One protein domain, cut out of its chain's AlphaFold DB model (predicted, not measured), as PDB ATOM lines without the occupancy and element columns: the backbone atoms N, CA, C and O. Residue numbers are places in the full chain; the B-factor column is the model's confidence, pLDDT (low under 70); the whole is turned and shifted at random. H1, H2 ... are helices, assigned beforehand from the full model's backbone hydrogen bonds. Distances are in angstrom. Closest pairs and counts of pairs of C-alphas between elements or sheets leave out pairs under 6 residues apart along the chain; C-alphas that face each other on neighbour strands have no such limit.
ATOM      1  N   GLU A   5     221.431 211.495 153.321       84.44
ATOM      2  CA  GLU A   5     221.095 212.599 152.413       84.44
ATOM      3  C   GLU A   5     221.161 212.161 150.956       84.44
ATOM      4  O   GLU A   5     220.221 212.380 150.201       84.44
ATOM      5  N   LYS A   6     222.210 211.423 150.584       83.62
ATOM      6  CA  LYS A   6     222.331 210.867 149.231       83.62
ATOM      7  C   LYS A   6     221.169 209.931 148.889       83.62
ATOM      8  O   LYS A   6     220.620 210.003 147.797       83.62
ATOM      9  N   THR A   7     220.763 209.094 149.845       88.19
ATOM     10  CA  THR A   7     219.627 208.176 149.674       88.19
ATOM     11  C   THR A   7     218.319 208.947 149.479       88.19
ATOM     12  O   THR A   7     217.527 208.580 148.615       88.19
ATOM     13  N   LEU A   8     218.109 210.033 150.232       89.50
ATOM     14  CA  LEU A   8     216.945 210.911 150.072       89.50
ATOM     15  C   LEU A   8     216.939 211.606 148.705       89.50
ATOM     16  O   LEU A   8     215.910 211.608 148.034       89.50
ATOM     17  N   CYS A   9     218.080 212.128 148.254       89.69
ATOM     18  CA  CYS A   9     218.233 212.738 146.931       89.69
ATOM     19  C   CYS A   9     217.950 211.740 145.789       89.69
ATOM     20  O   CYS A   9     217.232 212.051 144.832       89.69
ATOM     21  N   ASP A  10     218.463 210.511 145.908       89.12
ATOM     22  CA  ASP A  10     218.218 209.436 144.946       89.12
ATOM     23  C   ASP A  10     216.733 209.035 144.912       89.12
ATOM     24  O   ASP A  10     216.150 208.921 143.833       89.12
ATOM     25  N   GLN A  11     216.093 208.868 146.074       91.69
ATOM     26  CA  GLN A  11     214.665 208.536 146.168       91.69
ATOM     27  C   GLN A  11     213.768 209.657 145.642       91.69
ATOM     28  O   GLN A  11     212.789 209.390 144.944       91.69
ATOM     29  N   PHE A  12     214.099 210.908 145.953       93.19
ATOM     30  CA  PHE A  12     213.354 212.067 145.487       93.19
ATOM     31  C   PHE A  12     213.402 212.167 143.965       93.19
ATOM     32  O   PHE A  12     212.358 212.140 143.318       93.19
ATOM     33  N   SER A  13     214.603 212.157 143.377       91.06
ATOM     34  CA  SER A  13     214.762 212.239 141.921       91.06
ATOM     35  C   SER A  13     214.105 211.069 141.174       91.06
ATOM     36  O   SER A  13     213.650 211.244 140.047       91.06
ATOM     37  N   GLN A  14     214.014 209.873 141.767       89.88
ATOM     38  CA  GLN A  14     213.338 208.723 141.153       89.88
ATOM     39  C   GLN A  14     211.815 208.873 141.077       89.88
ATOM     40  O   GLN A  14     211.227 208.387 140.112       89.88
ATOM     41  N   ASN A  15     211.199 209.542 142.055       90.56
ATOM     42  CA  ASN A  15     209.744 209.671 142.170       90.56
ATOM     43  C   ASN A  15     209.174 210.933 141.498       90.56
ATOM     44  O   ASN A  15     207.961 211.148 141.516       90.56
ATOM     45  N   VAL A  16     210.021 211.759 140.877       91.06
ATOM     46  CA  VAL A  16     209.574 212.885 140.047       91.06
ATOM     47  C   VAL A  16     208.931 212.347 138.766       91.06
ATOM     48  O   VAL A  16     209.564 211.606 138.008       91.06
ATOM     49  N   GLN A  17     207.668 212.719 138.534       86.25
ATOM     50  CA  GLN A  17     206.856 212.246 137.404       86.25
ATOM     51  C   GLN A  17     207.396 212.749 136.061       86.25
ATOM     52  O   GLN A  17     207.545 211.972 135.112       86.25
ATOM     53  N   ASP A  18     207.781 214.022 136.011       86.25
ATOM     54  CA  ASP A  18     208.365 214.648 134.833       86.25
ATOM     55  C   ASP A  18     209.712 214.001 134.464       86.25
ATOM     56  O   ASP A  18     210.651 213.921 135.259       86.25
ATOM     57  N   SER A  19     209.790 213.509 133.226       84.94
ATOM     58  CA  SER A  19     210.958 212.826 132.682       84.94
ATOM     59  C   SER A  19     212.173 213.726 132.462       84.94
ATOM     60  O   SER A  19     213.303 213.247 132.635       84.94
ATOM     61  N   PHE A  20     211.959 214.994 132.114       86.19
ATOM     62  CA  PHE A  20     213.026 215.957 131.887       86.19
ATOM     63  C   PHE A  20     213.591 216.430 133.223       86.19
ATOM     64  O   PHE A  20     214.786 216.238 133.478       86.19
ATOM     65  N   LEU A  21     212.725 216.898 134.127       89.19
ATOM     66  CA  LEU A  21     213.117 217.291 135.480       89.19
ATOM     67  C   LEU A  21     213.803 216.144 136.233       89.19
ATOM     68  O   LEU A  21     214.867 216.327 136.826       89.19
ATOM     69  N   ARG A  22     213.279 214.916 136.132       92.38
ATOM     70  CA  ARG A  22     213.927 213.719 136.693       92.38
ATOM     71  C   ARG A  22     215.344 213.516 136.159       92.38
ATOM     72  O   ARG A  22     216.237 213.129 136.916       92.38
ATOM     73  N   LYS A  23     215.567 213.725 134.858       90.88
ATOM     74  CA  LYS A  23     216.896 213.592 134.244       90.88
ATOM     75  C   LYS A  23     217.839 214.686 134.746       90.88
ATOM     76  O   LYS A  23     218.980 214.364 135.080       90.88
ATOM     77  N   HIS A  24     217.352 215.921 134.853       89.81
ATOM     78  CA  HIS A  24     218.108 217.058 135.371       89.81
ATOM     79  C   HIS A  24     218.527 216.855 136.837       89.81
ATOM     80  O   HIS A  24     219.714 216.897 137.161       89.81
ATOM     81  N   LEU A  25     217.589 216.489 137.712       92.00
ATOM     82  CA  LEU A  25     217.877 216.234 139.127       92.00
ATOM     83  C   LEU A  25     218.859 215.073 139.312       92.00
ATOM     84  O   LEU A  25     219.795 215.168 140.104       92.00
ATOM     85  N   LYS A  26     218.726 213.995 138.529       91.62
ATOM     86  CA  LYS A  26     219.714 212.902 138.533       91.62
ATOM     87  C   LYS A  26     221.098 213.360 138.080       91.62
ATOM     88  O   LYS A  26     222.093 212.804 138.543       91.62
ATOM     89  N   GLN A  27     221.183 214.328 137.171       91.50
ATOM     90  CA  GLN A  27     222.456 214.906 136.748       91.50
ATOM     91  C   GLN A  27     223.093 215.718 137.880       91.50
ATOM     92  O   GLN A  27     224.282 215.530 138.132       91.50
ATOM     93  N   ILE A  28     222.312 216.515 138.615       88.94
ATOM     94  CA  ILE A  28     222.792 217.259 139.790       88.94
ATOM     95  C   ILE A  28     223.311 216.304 140.873       88.94
ATOM     96  O   ILE A  28     224.455 216.438 141.302       88.94
ATOM     97  N   VAL A  29     222.529 215.286 141.251       89.50
ATOM     98  CA  VAL A  29     222.921 214.305 142.287       89.50
ATOM     99  C   VAL A  29     224.192 213.535 141.904       89.50
ATOM    100  O   VAL A  29     224.986 213.152 142.762       89.50
ATOM    101  N   ARG A  30     224.415 213.312 140.603       88.00
ATOM    102  CA  ARG A  30     225.632 212.663 140.091       88.00
ATOM    103  C   ARG A  30     226.834 213.601 140.039       88.00
ATOM    104  O   ARG A  30     227.944 213.147 140.298       88.00
ATOM    105  N   ALA A  31     226.627 214.865 139.676       88.31
ATOM    106  CA  ALA A  31     227.689 215.862 139.568       88.31
ATOM    107  C   ALA A  31     228.167 216.338 140.947       88.31
ATOM    108  O   ALA A  31     229.365 216.508 141.168       88.31
ATOM    109  N   GLN A  32     227.239 216.511 141.886       83.88
ATOM    110  CA  GLN A  32     227.513 216.964 143.241       83.88
ATOM    111  C   GLN A  32     227.288 215.816 144.224       83.88
ATOM    112  O   GLN A  32     226.184 215.582 144.709       83.88
ATOM    113  N   SER A  33     228.367 215.107 144.565       73.31
ATOM    114  CA  SER A  33     228.314 213.934 145.453       73.31
ATOM    115  C   SER A  33     227.791 214.226 146.878       73.31
ATOM    116  O   SER A  33     227.558 213.279 147.632       73.31
ATOM    117  N   HIS A  34     227.636 215.501 147.252       79.75
ATOM    118  CA  HIS A  34     227.215 215.963 148.580       79.75
ATOM    119  C   HIS A  34     226.182 217.102 148.532       79.75
ATOM    120  O   HIS A  34     226.153 217.919 149.446       79.75
ATOM    121  N   ILE A  35     225.347 217.185 147.488       84.12
ATOM    122  CA  ILE A  35     224.252 218.164 147.498       84.12
ATOM    123  C   ILE A  35     223.289 217.858 148.663       84.12
ATOM    124  O   ILE A  35     222.811 216.717 148.762       84.12
ATOM    125  N   PRO A  36     223.010 218.821 149.560       88.12
ATOM    126  CA  PRO A  36     222.016 218.620 150.599       88.12
ATOM    127  C   PRO A  36     220.631 218.529 149.954       88.12
ATOM    128  O   PRO A  36     220.332 219.153 148.937       88.12
ATOM    129  N   PHE A  37     219.756 217.731 150.560       88.25
ATOM    130  CA  PHE A  37     218.424 217.471 150.012       88.25
ATOM    131  C   PHE A  37     217.598 218.751 149.792       88.25
ATOM    132  O   PHE A  37     216.803 218.816 148.856       88.25
ATOM    133  N   LEU A  38     217.794 219.762 150.644       88.62
ATOM    134  CA  LEU A  38     217.075 221.027 150.559       88.62
ATOM    135  C   LEU A  38     217.415 221.782 149.267       88.62
ATOM    136  O   LEU A  38     216.500 222.127 148.526       88.62
ATOM    137  N   ASP A  39     218.702 221.909 148.942       88.81
ATOM    138  CA  ASP A  39     219.167 222.579 147.722       88.81
ATOM    139  C   ASP A  39     218.683 221.836 146.467       88.81
ATOM    140  O   ASP A  39     218.222 222.447 145.506       88.81
ATOM    141  N   LEU A  40     218.689 220.495 146.483       90.25
ATOM    142  CA  LEU A  40     218.146 219.701 145.374       90.25
ATOM    143  C   LEU A  40     216.633 219.922 145.187       90.25
ATOM    144  O   LEU A  40     216.132 219.905 144.061       90.25
ATOM    145  N   ARG A  41     215.889 220.101 146.284       91.69
ATOM    146  CA  ARG A  41     214.455 220.412 146.242       91.69
ATOM    147  C   ARG A  41     214.210 221.815 145.688       91.69
ATOM    148  O   ARG A  41     213.260 221.987 144.931       91.69
ATOM    149  N   GLU A  42     215.029 222.792 146.055       86.25
ATOM    150  CA  GLU A  42     214.931 224.157 145.529       86.25
ATOM    151  C   GLU A  42     215.211 224.197 144.024       86.25
ATOM    152  O   GLU A  42     214.418 224.764 143.274       86.25
ATOM    153  N   GLU A  43     216.235 223.477 143.556       85.25
ATOM    154  CA  GLU A  43     216.475 223.262 142.122       85.25
ATOM    155  C   GLU A  43     215.263 222.615 141.432       85.25
ATOM    156  O   GLU A  43     214.873 223.017 140.339       85.25
ATOM    157  N   ALA A  44     214.604 221.643 142.072       89.38
ATOM    158  CA  ALA A  44     213.406 221.032 141.499       89.38
ATOM    159  C   ALA A  44     212.248 222.030 141.326       89.38
ATOM    160  O   ALA A  44     211.543 221.968 140.320       89.38
ATOM    161  N   ILE A  45     212.070 222.949 142.281       86.56
ATOM    162  CA  ILE A  45     211.057 224.011 142.213       86.56
ATOM    163  C   ILE A  45     211.398 224.976 141.072       86.56
ATOM    164  O   ILE A  45     210.576 225.163 140.176       86.56
ATOM    165  N   MET A  46     212.631 225.487 141.041       80.25
ATOM    166  CA  MET A  46     213.104 226.424 140.014       80.25
ATOM    167  C   MET A  46     212.905 225.885 138.593       80.25
ATOM    168  O   MET A  46     212.366 226.575 137.728       80.25
ATOM    169  N   TRP A  47     213.283 224.628 138.349       80.38
ATOM    170  CA  TRP A  47     213.146 224.021 137.024       80.38
ATOM    171  C   TRP A  47     211.692 223.703 136.655       80.38
ATOM    172  O   TRP A  47     211.341 223.789 135.480       80.38
ATOM    173  N   SER A  48     210.835 223.396 137.636       78.44
ATOM    174  CA  SER A  48     209.398 223.218 137.387       78.44
ATOM    175  C   SER A  48     208.703 224.528 136.991       78.44
ATOM    176  O   SER A  48     207.836 224.526 136.118       78.44
ATOM    177  N   GLU A  49     209.124 225.655 137.569       66.06
ATOM    178  CA  GLU A  49     208.592 226.985 137.246       66.06
ATOM    179  C   GLU A  49     209.111 227.499 135.889       66.06
ATOM    180  O   GLU A  49     208.390 228.184 135.157       66.06
ATOM    181  N   GLU A  50     210.344 227.140 135.510       60.75
ATOM    182  CA  GLU A  50     210.946 227.552 134.235       60.75
ATOM    183  C   GLU A  50     210.366 226.794 133.019       60.75
ATOM    184  O   GLU A  50     210.213 227.382 131.939       60.75
ATOM    185  N   GLU A  51     209.991 225.516 133.170       58.06
ATOM    186  CA  GLU A  51     209.291 224.763 132.113       58.06
ATOM    187  C   GLU A  51     207.879 225.300 131.843       58.06
ATOM    188  O   GLU A  51     207.503 225.459 130.676       58.06
ATOM    189  N   GLU A  52     207.136 225.710 132.881       54.47
ATOM    190  CA  GLU A  52     205.799 226.309 132.720       54.47
ATOM    191  C   GLU A  52     205.841 227.617 131.891       54.47
ATOM    192  O   GLU A  52     204.831 228.047 131.318       54.47
ATOM    193  N   TYR A  53     207.017 228.245 131.765       48.88
ATOM    194  CA  TYR A  53     207.253 229.419 130.918       48.88
ATOM    195  C   TYR A  53     207.655 229.077 129.471       48.88
ATOM    196  O   TYR A  53     207.313 229.826 128.547       48.88
ATOM    197  N   LYS A  54     208.360 227.960 129.238       45.84
ATOM    198  CA  LYS A  54     208.833 227.551 127.898       45.84
ATOM    199  C   LYS A  54     207.763 226.802 127.101       45.84
ATOM    200  O   LYS A  54     207.618 227.075 125.903       45.84
ATOM    201  N   ASP A  55     206.945 225.974 127.748       50.22
ATOM    202  CA  ASP A  55     205.860 225.238 127.080       50.22
ATOM    203  C   ASP A  55     204.757 226.155 126.534       50.22
ATOM    204  O   ASP A  55     204.216 225.911 125.450       50.22
ATOM    205  N   LYS A  56     204.500 227.299 127.185       43.97
ATOM    206  CA  LYS A  56     203.610 228.351 126.651       43.97
ATOM    207  C   LYS A  56     204.090 228.878 125.291       43.97
ATOM    208  O   LYS A  56     203.282 229.196 124.417       43.97
TER     209      LYS A  56
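AT A GLANCE: This is residues 5 to 56 of the 243 residues of an uncharacterized protein of Mytilus galloprovincialis (UniProt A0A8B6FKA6). Three helices form a small up-and-down bundle, each running against the one before it: the hairpin of H1 and H2 packs on the first part of the long helix H3, whose residues 49 to 56 run on beyond these contacts and make much of the length. The 52 printed residues, with H1, H2 and H3 in that order and no named strand, are all helix in class and compact, with a radius of gyration of the C-alphas of 10.8 A and spans of 35 by 17 by 15 A.

IN THESE COORDINATES: H3, residues 37 to 56, is 29.7 A long and ends at C-alpha 56 (203.610, 228.351, 126.651). H2 is residues 19 to 31, 18.3 A. H1, residues 5 to 15, is 15.6 A long and begins at C-alpha 5 (221.095, 212.599, 152.413).

HOW THE PARTS SIT: H3 touches H2 with residues 40 to 48 alone, closest at the C-alphas of Leu 21 and Trp 47, 6.9 A; this hairpin has a steep tilt of 36 degrees, only just past shallow, opposite ways. H3 touches H1 with residues 37 to 40 alone, closest at the C-alphas of Cys 9 and Phe 37, 5.7 A, at a shallow tilt of 27 degrees, the same way. H1 and H2, a hairpin, touch at the C-alphas of Ser 13 and Arg 22, 5.5 A, at a shallow tilt of 17 degrees, opposite ways. Every O i to N i+4 pair is within hydrogen-bond range in H1 and H2, and 13 of 16 in H3.

THE WHOLE: The C-alphas farthest apart, Glu 5 and Lys 56, are 34.9 A apart. The printed part has no cut, and both links are tight. Residues 49 to 56 have pLDDT under 70.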